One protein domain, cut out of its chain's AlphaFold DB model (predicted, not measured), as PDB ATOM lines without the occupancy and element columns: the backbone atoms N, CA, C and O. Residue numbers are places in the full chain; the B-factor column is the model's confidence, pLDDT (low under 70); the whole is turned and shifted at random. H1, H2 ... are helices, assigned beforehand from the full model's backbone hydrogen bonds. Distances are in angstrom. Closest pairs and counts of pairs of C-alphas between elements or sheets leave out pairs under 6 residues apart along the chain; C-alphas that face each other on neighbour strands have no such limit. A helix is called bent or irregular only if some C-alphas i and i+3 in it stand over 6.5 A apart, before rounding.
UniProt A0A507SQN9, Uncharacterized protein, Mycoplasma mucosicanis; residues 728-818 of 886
ATOM      1  N   GLU A 728       7.299 -37.161  -7.818       84.31
ATOM      2  CA  GLU A 728       8.079 -37.072  -6.570       84.31
ATOM      3  C   GLU A 728       7.251 -36.600  -5.357       84.31
ATOM      4  O   GLU A 728       7.473 -37.097  -4.249       84.31
ATOM      5  N   LYS A 729       6.208 -35.778  -5.551       83.94
ATOM      6  CA  LYS A 729       5.254 -35.415  -4.481       83.94
ATOM      7  C   LYS A 729       4.453 -36.599  -3.922       83.94
ATOM      8  O   LYS A 729       3.945 -36.514  -2.803       83.94
ATOM      9  N   LEU A 730       4.357 -37.727  -4.628       84.88
ATOM     10  CA  LEU A 730       3.664 -38.910  -4.107       84.88
ATOM     11  C   LEU A 730       4.472 -39.729  -3.089       84.88
ATOM     12  O   LEU A 730       3.925 -40.689  -2.551       84.88
ATOM     13  N   GLN A 731       5.714 -39.361  -2.751       82.44
ATOM     14  CA  GLN A 731       6.493 -40.045  -1.703       82.44
ATOM     15  C   GLN A 731       5.681 -40.243  -0.406       82.44
ATOM     16  O   GLN A 731       5.264 -39.280   0.244       82.44
ATOM     17  N   GLY A 732       5.469 -41.505  -0.016       76.38
ATOM     18  CA  GLY A 732       4.640 -41.903   1.134       76.38
ATOM     19  C   GLY A 732       3.196 -42.317   0.801       76.38
ATOM     20  O   GLY A 732       2.474 -42.736   1.709       76.38
ATOM     21  N   SER A 733       2.787 -42.235  -0.471       82.31
ATOM     22  CA  SER A 733       1.637 -42.956  -1.034       82.31
ATOM     23  C   SER A 733       2.057 -44.344  -1.529       82.31
ATOM     24  O   SER A 733       3.186 -44.541  -1.976       82.31
ATOM     25  N   GLU A 734       1.121 -45.291  -1.512       80.44
ATOM     26  CA  GLU A 734       1.287 -46.647  -2.056       80.44
ATOM     27  C   GLU A 734       1.441 -46.659  -3.587       80.44
ATOM     28  O   GLU A 734       2.013 -47.595  -4.141       80.44
ATOM     29  N   GLN A 735       0.987 -45.613  -4.290       81.62
ATOM     30  CA  GLN A 735       1.137 -45.516  -5.750       81.62
ATOM     31  C   GLN A 735       2.504 -44.981  -6.212       81.62
ATOM     32  O   GLN A 735       2.789 -45.013  -7.411       81.62
ATOM     33  N   TYR A 736       3.349 -44.502  -5.290       86.25
ATOM     34  CA  TYR A 736       4.590 -43.793  -5.618       86.25
ATOM     35  C   TYR A 736       5.525 -44.599  -6.526       86.25
ATOM     36  O   TYR A 736       5.892 -44.130  -7.603       86.25
ATOM     37  N   ASP A 737       5.883 -45.817  -6.117       84.06
ATOM     38  CA  ASP A 737       6.891 -46.610  -6.825       84.06
ATOM     39  C   ASP A 737       6.394 -47.084  -8.202       84.06
ATOM     40  O   ASP A 737       7.169 -47.117  -9.156       84.06
ATOM     41  N   ASN A 738       5.088 -47.341  -8.343       85.69
ATOM     42  CA  ASN A 738       4.451 -47.671  -9.622       85.69
ATOM     43  C   ASN A 738       4.523 -46.488 -10.605       85.69
ATOM     44  O   ASN A 738       5.057 -46.622 -11.707       85.69
ATOM     45  N   LEU A 739       4.054 -45.302 -10.199       82.81
ATOM     46  CA  LEU A 739       4.086 -44.113 -11.059       82.81
ATOM     47  C   LEU A 739       5.524 -43.663 -11.365       82.81
ATOM     48  O   LEU A 739       5.808 -43.241 -12.485       82.81
ATOM     49  N   LYS A 740       6.464 -43.848 -10.429       86.69
ATOM     50  CA  LYS A 740       7.900 -43.619 -10.650       86.69
ATOM     51  C   LYS A 740       8.517 -44.611 -11.636       86.69
ATOM     52  O   LYS A 740       9.328 -44.213 -12.469       86.69
ATOM     53  N   GLN A 741       8.123 -45.883 -11.594       85.62
ATOM     54  CA  GLN A 741       8.560 -46.870 -12.581       85.62
ATOM     55  C   GLN A 741       7.988 -46.560 -13.973       85.62
ATOM     56  O   GLN A 741       8.711 -46.643 -14.963       85.62
ATOM     57  N   GLN A 742       6.727 -46.124 -14.062       83.75
ATOM     58  CA  GLN A 742       6.131 -45.691 -15.331       83.75
ATOM     59  C   GLN A 742       6.790 -44.426 -15.899       83.75
ATOM     60  O   GLN A 742       7.016 -44.371 -17.105       83.75
ATOM     61  N   LEU A 743       7.147 -43.454 -15.053       86.19
ATOM     62  CA  LEU A 743       7.923 -42.270 -15.440       86.19
ATOM     63  C   LEU A 743       9.280 -42.670 -16.043       86.19
ATOM     64  O   LEU A 743       9.608 -42.262 -17.154       86.19
ATOM     65  N   ASN A 744      10.034 -43.525 -15.343       84.88
ATOM     66  CA  ASN A 744      11.351 -43.992 -15.791       84.88
ATOM     67  C   ASN A 744      11.295 -44.788 -17.109       84.88
ATOM     68  O   ASN A 744      12.250 -44.753 -17.880       84.88
ATOM     69  N   ASN A 745      10.192 -45.497 -17.367       84.00
ATOM     70  CA  ASN A 745      10.006 -46.285 -18.587       84.00
ATOM     71  C   ASN A 745       9.579 -45.447 -19.809       84.00
ATOM     72  O   ASN A 745       9.665 -45.952 -20.925       84.00
ATOM     73  N   ASN A 746       9.102 -44.207 -19.626       80.06
ATOM     74  CA  ASN A 746       8.548 -43.368 -20.702       80.06
ATOM     75  C   ASN A 746       9.113 -41.922 -20.678       80.06
ATOM     76  O   ASN A 746       8.336 -40.969 -20.623       80.06
ATOM     77  N   PRO A 747      10.449 -41.717 -20.711       74.94
ATOM     78  CA  PRO A 747      11.070 -40.399 -20.501       74.94
ATOM     79  C   PRO A 747      10.851 -39.385 -21.642       74.94
ATOM     80  O   PRO A 747      11.075 -38.187 -21.453       74.94
ATOM     81  N   ASP A 748      10.430 -39.847 -22.823       77.81
ATOM     82  CA  ASP A 748      10.308 -39.029 -24.038       77.81
ATOM     83  C   ASP A 748       8.881 -38.947 -24.613       77.81
ATOM     84  O   ASP A 748       8.630 -38.117 -25.487       77.81
ATOM     85  N   ASP A 749       7.930 -39.740 -24.104       83.50
ATOM     86  CA  ASP A 749       6.520 -39.690 -24.519       83.50
ATOM     87  C   ASP A 749       5.792 -38.553 -23.785       83.50
ATOM     88  O   ASP A 749       5.337 -38.693 -22.648       83.50
ATOM     89  N   LEU A 750       5.694 -37.398 -24.445       81.88
ATOM     90  CA  LEU A 750       5.121 -36.178 -23.875       81.88
ATOM     91  C   LEU A 750       3.646 -36.315 -23.469       81.88
ATOM     92  O   LEU A 750       3.224 -35.632 -22.538       81.88
ATOM     93  N   ASP A 751       2.859 -37.168 -24.126       81.62
ATOM     94  CA  ASP A 751       1.444 -37.347 -23.785       81.62
ATOM     95  C   ASP A 751       1.270 -38.359 -22.647       81.62
ATOM     96  O   ASP A 751       0.474 -38.121 -21.730       81.62
ATOM     97  N   ARG A 752       2.102 -39.410 -22.589       81.88
ATOM     98  CA  ARG A 752       2.188 -40.275 -21.402       81.88
ATOM     99  C   ARG A 752       2.671 -39.504 -20.176       81.88
ATOM    100  O   ARG A 752       2.135 -39.713 -19.088       81.88
ATOM    101  N   LEU A 753       3.625 -38.589 -20.336       84.38
ATOM    102  CA  LEU A 753       4.126 -37.731 -19.259       84.38
ATOM    103  C   LEU A 753       3.048 -36.773 -18.732       84.38
ATOM    104  O   LEU A 753       2.920 -36.632 -17.514       84.38
ATOM    105  N   LYS A 754       2.210 -36.180 -19.596       81.25
ATOM    106  CA  LYS A 754       1.042 -35.379 -19.166       81.25
ATOM    107  C   LYS A 754       0.043 -36.213 -18.360       81.25
ATOM    108  O   LYS A 754      -0.412 -35.768 -17.308       81.25
ATOM    109  N   GLU A 755      -0.274 -37.427 -18.805       84.69
ATOM    110  CA  GLU A 755      -1.221 -38.296 -18.093       84.69
ATOM    111  C   GLU A 755      -0.648 -38.792 -16.748       84.69
ATOM    112  O   GLU A 755      -1.358 -38.779 -15.745       84.69
ATOM    113  N   LEU A 756       0.653 -39.111 -16.670       83.12
ATOM    114  CA  LEU A 756       1.340 -39.394 -15.398       83.12
ATOM    115  C   LEU A 756       1.345 -38.176 -14.458       83.12
ATOM    116  O   LEU A 756       1.095 -38.323 -13.262       83.12
ATOM    117  N   THR A 757       1.573 -36.969 -14.993       84.00
ATOM    118  CA  THR A 757       1.496 -35.700 -14.241       84.00
ATOM    119  C   THR A 757       0.122 -35.530 -13.598       84.00
ATOM    120  O   THR A 757       0.016 -35.191 -12.420       84.00
ATOM    121  N   LYS A 758      -0.938 -35.770 -14.377       84.12
ATOM    122  CA  LYS A 758      -2.330 -35.652 -13.944       84.12
ATOM    123  C   LYS A 758      -2.668 -36.671 -12.852       84.12
ATOM    124  O   LYS A 758      -3.100 -36.263 -11.779       84.12
ATOM    125  N   GLN A 759      -2.384 -37.955 -13.077       83.88
ATOM    126  CA  GLN A 759      -2.625 -39.021 -12.091       83.88
ATOM    127  C   GLN A 759      -1.878 -38.760 -10.772       83.88
ATOM    128  O   GLN A 759      -2.433 -38.949  -9.689       83.88
ATOM    129  N   ALA A 760      -0.642 -38.252 -10.847       84.06
ATOM    130  CA  ALA A 760       0.136 -37.911  -9.661       84.06
ATOM    131  C   ALA A 760      -0.431 -36.709  -8.880       84.06
ATOM    132  O   ALA A 760      -0.397 -36.706  -7.647       84.06
ATOM    133  N   LYS A 761      -0.989 -35.706  -9.574       83.06
ATOM    134  CA  LYS A 761      -1.670 -34.562  -8.944       83.06
ATOM    135  C   LYS A 761      -2.998 -34.966  -8.303       83.06
ATOM    136  O   LYS A 761      -3.224 -34.604  -7.153       83.06
ATOM    137  N   GLU A 762      -3.829 -35.749  -8.992       84.50
ATOM    138  CA  GLU A 762      -5.135 -36.206  -8.486       84.50
ATOM    139  C   GLU A 762      -5.001 -36.988  -7.162       84.50
ATOM    140  O   GLU A 762      -5.726 -36.717  -6.202       84.50
ATOM    141  N   GLU A 763      -4.025 -37.898  -7.055       80.25
ATOM    142  CA  GLU A 763      -3.787 -38.666  -5.822       80.25
ATOM    143  C   GLU A 763      -3.190 -37.806  -4.686       80.25
ATOM    144  O   GLU A 763      -3.523 -38.005  -3.514       80.25
ATOM    145  N   PHE A 764      -2.363 -36.801  -5.007       86.19
ATOM    146  CA  PHE A 764      -1.845 -35.846  -4.019       86.19
ATOM    147  C   PHE A 764      -2.949 -34.917  -3.484       86.19
ATOM    148  O   PHE A 764      -3.046 -34.688  -2.274       86.19
ATOM    149  N   GLU A 765      -3.813 -34.402  -4.362       83.88
ATOM    150  CA  GLU A 765      -4.962 -33.575  -3.980       83.88
ATOM    151  C   GLU A 765      -5.973 -34.358  -3.140       83.88
ATOM    152  O   GLU A 765      -6.501 -33.823  -2.165       83.88
ATOM    153  N   LYS A 766      -6.217 -35.634  -3.454       86.06
ATOM    154  CA  LYS A 766      -7.080 -36.523  -2.662       86.06
ATOM    155  C   LYS A 766      -6.607 -36.637  -1.207       86.06
ATOM    156  O   LYS A 766      -7.401 -36.397  -0.298       86.06
ATOM    157  N   GLU A 767      -5.325 -36.924  -0.977       83.44
ATOM    158  CA  GLU A 767      -4.732 -36.950   0.372       83.44
ATOM    159  C   GLU A 767      -4.779 -35.570   1.049       83.44
ATOM    160  O   GLU A 767      -5.168 -35.467   2.212       83.44
ATOM    161  N   SER A 768      -4.473 -34.491   0.320       84.56
ATOM    162  CA  SER A 768      -4.517 -33.115   0.844       84.56
ATOM    163  C   SER A 768      -5.919 -32.726   1.338       84.56
ATOM    164  O   SER A 768      -6.090 -32.225   2.454       84.56
ATOM    165  N   ASN A 769      -6.951 -33.069   0.562       85.50
ATOM    166  CA  ASN A 769      -8.353 -32.874   0.924       85.50
ATOM    167  C   ASN A 769      -8.783 -33.719   2.138       85.50
ATOM    168  O   ASN A 769      -9.665 -33.302   2.892       85.50
ATOM    169  N   GLU A 770      -8.176 -34.885   2.375       85.31
ATOM    170  CA  GLU A 770      -8.405 -35.648   3.607       85.31
ATOM    171  C   GLU A 770      -7.723 -35.043   4.840       85.31
ATOM    172  O   GLU A 770      -8.250 -35.198   5.941       85.31
ATOM    173  N   VAL A 771      -6.608 -34.318   4.688       84.88
ATOM    174  CA  VAL A 771      -6.059 -33.501   5.784       84.88
ATOM    175  C   VAL A 771      -6.996 -32.331   6.087       84.88
ATOM    176  O   VAL A 771      -7.342 -32.120   7.250       84.88
ATOM    177  N   GLN A 772      -7.448 -31.600   5.059       82.81
ATOM    178  CA  GLN A 772      -8.324 -30.433   5.230       82.81
ATOM    179  C   GLN A 772      -9.615 -30.797   5.982       82.81
ATOM    180  O   GLN A 772      -9.949 -30.141   6.965       82.81
ATOM    181  N   LYS A 773     -10.256 -31.922   5.635       87.56
ATOM    182  CA  LYS A 773     -11.452 -32.439   6.334       87.56
ATOM    183  C   LYS A 773     -11.251 -32.733   7.826       87.56
ATOM    184  O   LYS A 773     -12.226 -32.711   8.573       87.56
ATOM    185  N   GLU A 774     -10.031 -33.033   8.280       84.81
ATOM    186  CA  GLU A 774      -9.730 -33.185   9.713       84.81
ATOM    187  C   GLU A 774      -9.413 -31.838  10.384       84.81
ATOM    188  O   GLU A 774      -9.771 -31.633  11.543       84.81
ATOM    189  N   ILE A 775      -8.807 -30.893   9.656       84.00
ATOM    190  CA  ILE A 775      -8.587 -29.511  10.119       84.00
ATOM    191  C   ILE A 775      -9.922 -28.777  10.303       84.00
ATOM    192  O   ILE A 775     -10.090 -28.046  11.277       84.00
ATOM    193  N   ASP A 776     -10.885 -28.981   9.403       85.06
ATOM    194  CA  ASP A 776     -12.172 -28.274   9.401       85.06
ATOM    195  C   ASP A 776     -13.048 -28.591  10.621       85.06
ATOM    196  O   ASP A 776     -13.879 -27.770  11.002       85.06
ATOM    197  N   LYS A 777     -12.818 -29.735  11.286       86.31
ATOM    198  CA  LYS A 777     -13.483 -30.117  12.547       86.31
ATOM    199  C   LYS A 777     -13.031 -29.269  13.742       86.31
ATOM    200  O   LYS A 777     -13.728 -29.204  14.753       86.31
ATOM    201  N   LEU A 778     -11.859 -28.641  13.658       81.75
ATOM    202  CA  LEU A 778     -11.358 -27.738  14.692       81.75
ATOM    203  C   LEU A 778     -12.177 -26.438  14.682       81.75
ATOM    204  O   LEU A 778     -12.496 -25.907  13.619       81.75
ATOM    205  N   ASP A 779     -12.463 -25.880  15.856       79.69
ATOM    206  CA  ASP A 779     -13.047 -24.541  15.978       79.69
ATOM    207  C   ASP A 779     -12.082 -23.503  15.382       79.69
ATOM    208  O   ASP A 779     -10.863 -23.630  15.512       79.69
ATOM    209  N   ASP A 780     -12.593 -22.411  14.811       75.56
ATOM    210  CA  ASP A 780     -11.739 -21.348  14.244       75.56
ATOM    211  C   ASP A 780     -10.864 -20.641  15.296       75.56
ATOM    212  O   ASP A 780      -9.812 -20.092  14.975       75.56
ATOM    213  N   ASN A 781     -11.261 -20.727  16.569       76.31
ATOM    214  CA  ASN A 781     -10.501 -20.242  17.724       76.31
ATOM    215  C   ASN A 781      -9.455 -21.253  18.246       76.31
ATOM    216  O   ASN A 781      -8.762 -20.971  19.226       76.31
ATOM    217  N   ASN A 782      -9.335 -22.439  17.642       78.38
ATOM    218  CA  ASN A 782      -8.327 -23.424  18.018       78.38
ATOM    219  C   ASN A 782      -6.957 -23.012  17.459       78.38
ATOM    220  O   ASN A 782      -6.723 -23.055  16.251       78.38
ATOM    221  N   ALA A 783      -6.025 -22.664  18.349       76.88
ATOM    222  CA  ALA A 783      -4.695 -22.168  17.990       76.88
ATOM    223  C   ALA A 783      -3.872 -23.120  17.092       76.88
ATOM    224  O   ALA A 783      -2.944 -22.672  16.417       76.88
ATOM    225  N   GLN A 784      -4.202 -24.417  17.047       81.25
ATOM    226  CA  GLN A 784      -3.540 -25.371  16.151       81.25
ATOM    227  C   GLN A 784      -4.158 -25.414  14.741       81.25
ATOM    228  O   GLN A 784      -3.438 -25.749  13.801       81.25
ATOM    229  N   LYS A 785      -5.426 -25.003  14.545       85.19
ATOM    230  CA  LYS A 785      -6.115 -25.050  13.237       85.19
ATOM    231  C   LYS A 785      -5.335 -24.295  12.161       85.19
ATOM    232  O   LYS A 785      -4.990 -24.871  11.134       85.19
ATOM    233  N   GLN A 786      -4.975 -23.038  12.431       79.12
ATOM    234  CA  GLN A 786      -4.222 -22.204  11.485       79.12
ATOM    235  C   GLN A 786      -2.805 -22.738  11.216       79.12
ATOM    236  O   GLN A 786      -2.353 -22.719  10.072       79.12
ATOM    237  N   GLN A 787      -2.108 -23.264  12.232       83.44
ATOM    238  CA  GLN A 787      -0.756 -23.811  12.047       83.44
ATOM    239  C   GLN A 787      -0.744 -25.079  11.187       83.44
ATOM    240  O   GLN A 787       0.178 -25.269  10.395       83.44
ATOM    241  N   ILE A 788      -1.743 -25.952  11.337       83.56
ATOM    242  CA  ILE A 788      -1.848 -27.180  10.540       83.56
ATOM    243  C   ILE A 788      -2.355 -26.841   9.126       83.56
ATOM    244  O   ILE A 788      -1.807 -27.361   8.158       83.56
ATOM    245  N   ALA A 789      -3.291 -25.893   8.985       80.31
ATOM    246  CA  ALA A 789      -3.765 -25.393   7.687       80.31
ATOM    247  C   ALA A 789      -2.663 -24.724   6.850       80.31
ATOM    248  O   ALA A 789      -2.656 -24.860   5.628       80.31
ATOM    249  N   GLN A 790      -1.712 -24.028   7.480       80.69
ATOM    250  CA  GLN A 790      -0.559 -23.486   6.760       80.69
ATOM    251  C   GLN A 790       0.398 -24.605   6.325       80.69
ATOM    252  O   GLN A 790       0.697 -24.723   5.140       80.69
ATOM    253  N   LYS A 791       0.781 -25.506   7.241       85.50
ATOM    254  CA  LYS A 791       1.647 -26.658   6.920       85.50
ATOM    255  C   LYS A 791       1.068 -27.584   5.842       85.50
ATOM    256  O   LYS A 791       1.838 -28.246   5.158       85.50
ATOM    257  N   LEU A 792      -0.258 -27.637   5.697       85.19
ATOM    258  CA  LEU A 792      -0.938 -28.370   4.626       85.19
ATOM    259  C   LEU A 792      -0.629 -27.776   3.242       85.19
ATOM    260  O   LEU A 792      -0.316 -28.523   2.319       85.19
ATOM    261  N   LYS A 793      -0.640 -26.445   3.105       78.56
ATOM    262  CA  LYS A 793      -0.249 -25.758   1.857       78.56
ATOM    263  C   LYS A 793       1.230 -25.959   1.528       78.56
ATOM    264  O   LYS A 793       1.586 -26.086   0.362       78.56
ATOM    265  N   ASP A 794       2.064 -26.018   2.563       82.81
ATOM    266  CA  ASP A 794       3.521 -26.149   2.453       82.81
ATOM    267  C   ASP A 794       3.993 -27.622   2.372       82.81
ATOM    268  O   ASP A 794       5.194 -27.905   2.411       82.81
ATOM    269  N   ALA A 795       3.070 -28.589   2.288       79.25
ATOM    270  CA  ALA A 795       3.388 -30.012   2.301       79.25
ATOM    271  C   ALA A 795       4.051 -30.465   0.989       79.25
ATOM    272  O   ALA A 795       3.455 -30.421  -0.084       79.25
ATOM    273  N   GLN A 796       5.286 -30.965   1.080       82.00
ATOM    274  CA  GLN A 796       6.063 -31.375  -0.096       82.00
ATOM    275  C   GLN A 796       5.744 -32.791  -0.602       82.00
ATOM    276  O   GLN A 796       6.018 -33.084  -1.760       82.00
ATOM    277  N   ASN A 797       5.177 -33.674   0.233       86.75
ATOM    278  CA  ASN A 797       4.796 -35.028  -0.181       86.75
ATOM    279  C   ASN A 797       3.660 -35.651   0.658       86.75
ATOM    280  O   ASN A 797       3.350 -35.184   1.759       86.75
ATOM    281  N   VAL A 798       3.058 -36.738   0.158       84.56
ATOM    282  CA  VAL A 798       1.966 -37.476   0.836       84.56
ATOM    283  C   VAL A 798       2.367 -37.978   2.230       84.56
ATOM    284  O   VAL A 798       1.580 -37.894   3.174       84.56
ATOM    285  N   GLY A 799       3.617 -38.409   2.418       81.56
ATOM    286  CA  GLY A 799       4.150 -38.785   3.734       81.56
ATOM    287  C   GLY A 799       4.156 -37.640   4.761       81.56
ATOM    288  O   GLY A 799       4.157 -37.896   5.969       81.56
ATOM    289  N   SER A 800       4.123 -36.386   4.305       83.56
ATOM    290  CA  SER A 800       3.953 -35.193   5.145       83.56
ATOM    291  C   SER A 800       2.473 -34.888   5.401       83.56
ATOM    292  O   SER A 800       2.102 -34.632   6.547       83.56
ATOM    293  N   LEU A 801       1.613 -35.008   4.381       84.31
ATOM    294  CA  LEU A 801       0.152 -34.863   4.502       84.31
ATOM    295  C   LEU A 801      -0.429 -35.813   5.565       84.31
ATOM    296  O   LEU A 801      -1.083 -35.373   6.514       84.31
ATOM    297  N   ARG A 802      -0.087 -37.105   5.490       84.19
ATOM    298  CA  ARG A 802      -0.542 -38.138   6.441       84.19
ATOM    299  C   ARG A 802      -0.151 -37.829   7.898       84.19
ATOM    300  O   ARG A 802      -0.924 -38.098   8.817       84.19
ATOM    301  N   LYS A 803       1.005 -37.188   8.133       84.62
ATOM    302  CA  LYS A 803       1.430 -36.721   9.472       84.62
ATOM    303  C   LYS A 803       0.613 -35.524   9.968       84.62
ATOM    304  O   LYS A 803       0.315 -35.450  11.159       84.62
ATOM    305  N   LEU A 804       0.230 -34.604   9.081       85.19
ATOM    306  CA  LEU A 804      -0.616 -33.455   9.427       85.19
ATOM    307  C   LEU A 804      -2.051 -33.883   9.759       85.19
ATOM    308  O   LEU A 804      -2.628 -33.360  10.712       85.19
ATOM    309  N   LYS A 805      -2.586 -34.897   9.064       85.06
ATOM    310  CA  LYS A 805      -3.899 -35.497   9.360       85.06
ATOM    311  C   LYS A 805      -3.982 -36.000  10.807       85.06
ATOM    312  O   LYS A 805      -4.923 -35.677  11.528       85.06
ATOM    313  N   LEU A 806      -2.944 -36.707  11.269       83.56
ATOM    314  CA  LEU A 806      -2.811 -37.155  12.662       83.56
ATOM    315  C   LEU A 806      -2.699 -35.990  13.664       83.56
ATOM    316  O   LEU A 806      -3.254 -36.072  14.759       83.56
ATOM    317  N   GLN A 807      -2.017 -34.894  13.307       83.56
ATOM    318  CA  GLN A 807      -1.940 -33.706  14.169       83.56
ATOM    319  C   GLN A 807      -3.305 -33.017  14.323       83.56
ATOM    320  O   GLN A 807      -3.673 -32.671  15.445       83.56
ATOM    321  N   ALA A 808      -4.079 -32.878  13.242       83.44
ATOM    322  CA  ALA A 808      -5.418 -32.283  13.289       83.44
ATOM    323  C   ALA A 808      -6.386 -33.117  14.146       83.44
ATOM    324  O   ALA A 808      -7.072 -32.585  15.020       83.44
ATOM    325  N   LEU A 809      -6.378 -34.438  13.959       85.25
ATOM    326  CA  LEU A 809      -7.270 -35.359  14.664       85.25
ATOM    327  C   LEU A 809      -6.997 -35.374  16.184       85.25
ATOM    328  O   LEU A 809      -7.936 -35.352  16.983       85.25
ATOM    329  N   ASN A 810      -5.727 -35.296  16.597       84.12
ATOM    330  CA  ASN A 810      -5.347 -35.138  18.007       84.12
ATOM    331  C   ASN A 810      -5.756 -33.767  18.585       84.12
ATOM    332  O   ASN A 810      -6.233 -33.691  19.721       84.12
ATOM    333  N   ALA A 811      -5.610 -32.684  17.812       82.19
ATOM    334  CA  ALA A 811      -6.007 -31.336  18.226       82.19
ATOM    335  C   ALA A 811      -7.524 -31.223  18.487       82.19
ATOM    336  O   ALA A 811      -7.948 -30.522  19.410       82.19
ATOM    337  N   TYR A 812      -8.336 -31.954  17.717       84.06
ATOM    338  CA  TYR A 812      -9.793 -31.989  17.863       84.06
ATOM    339  C   TYR A 812     -10.233 -32.687  19.158       84.06
ATOM    340  O   TYR A 812     -11.063 -32.164  19.902       84.06
ATOM    341  N   GLN A 813      -9.613 -33.820  19.502       83.56
ATOM    342  CA  GLN A 813      -9.915 -34.532  20.752       83.56
ATOM    343  C   GLN A 813      -9.592 -33.693  22.003       83.56
ATOM    344  O   GLN A 813     -10.317 -33.750  22.998       83.56
ATOM    345  N   ALA A 814      -8.533 -32.877  21.956       79.56
ATOM    346  CA  ALA A 814      -8.185 -31.960  23.044       79.56
ATOM    347  C   ALA A 814      -9.196 -30.804  23.201       79.56
ATOM    348  O   ALA A 814      -9.501 -30.399  24.325       79.56
ATOM    349  N   GLN A 815      -9.734 -30.296  22.090       82.06
ATOM    350  CA  GLN A 815     -10.716 -29.210  22.055       82.06
ATOM    351  C   GLN A 815     -12.046 -29.599  22.713       82.06
ATOM    352  O   GLN A 815     -12.517 -28.892  23.607       82.06
ATOM    353  N   GLU A 816     -12.639 -30.724  22.309       80.00
ATOM    354  CA  GLU A 816     -13.953 -31.142  22.822       80.00
ATOM    355  C   GLU A 816     -13.919 -31.410  24.333       80.00
ATOM    356  O   GLU A 816     -14.856 -31.065  25.057       80.00
ATOM    357  N   LYS A 817     -12.784 -31.900  24.850       75.69
ATOM    358  CA  LYS A 817     -12.567 -32.044  26.294       75.69
ATOM    359  C   LYS A 817     -12.617 -30.695  27.029       75.69
ATOM    360  O   LYS A 817     -13.280 -30.590  28.058       75.69
ATOM    361  N   GLN A 818     -12.004 -29.640  26.482       73.94
ATOM    362  CA  GLN A 818     -12.066 -28.297  27.082       73.94
ATOM    363  C   GLN A 818     -13.463 -27.656  27.023       73.94
ATOM    364  O   GLN A 818     -13.796 -26.863  27.908       73.94
TER     365      GLN A 818
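What this domain is: This is residues 728 to 818 of the 886 residues of an uncharacterized protein of Mycoplasma mucosicanis (UniProt A0A507SQN9). A rod of helices lies along the long helix H2: H1 folds back beside its first part, while H3 and H4 pack beside its last part in an up-and-down three-helix bundle, each running against the one before. The 91 printed residues hold four named helices, H1 to H4, and no named strand: all helix, loose, radius of gyration of the C-alphas 16.2 A, spans 56 by 18 by 15 A.

Where its parts are: H2, residues 750 to 775, is 37.3 A long from C-alpha 750 at (5.121, -36.178, -23.875). H1 is residues 736 to 745, 14.3 A. H3, residues 783 to 793, 17.1 A, is only just irregular: C-alphas 783 and 786 are 6.52 A apart. H4, residues 798 to 818, 31.1 A, ends at (-12.066, -28.297, 27.082).

How they stand to each other: H2, the hub, touches H4 with residues 764 to 775 alone, closest C-alphas Val 771 and Lys 805, 4.6 A, the same way at a shallow 13 degrees. H1 is apart from H3 and H4. Every O i to N i+4 pair is within hydrogen-bond range in H1, but 21 of 22 in H2, 5 of 7 in H3 and 15 of 17 in H4.

The domain as a whole: The farthest C-alphas, Asp 748 and Gln 818, are 56.8 A apart. The printed part has no cut and no long link; no printed residue is under pLDDT 70.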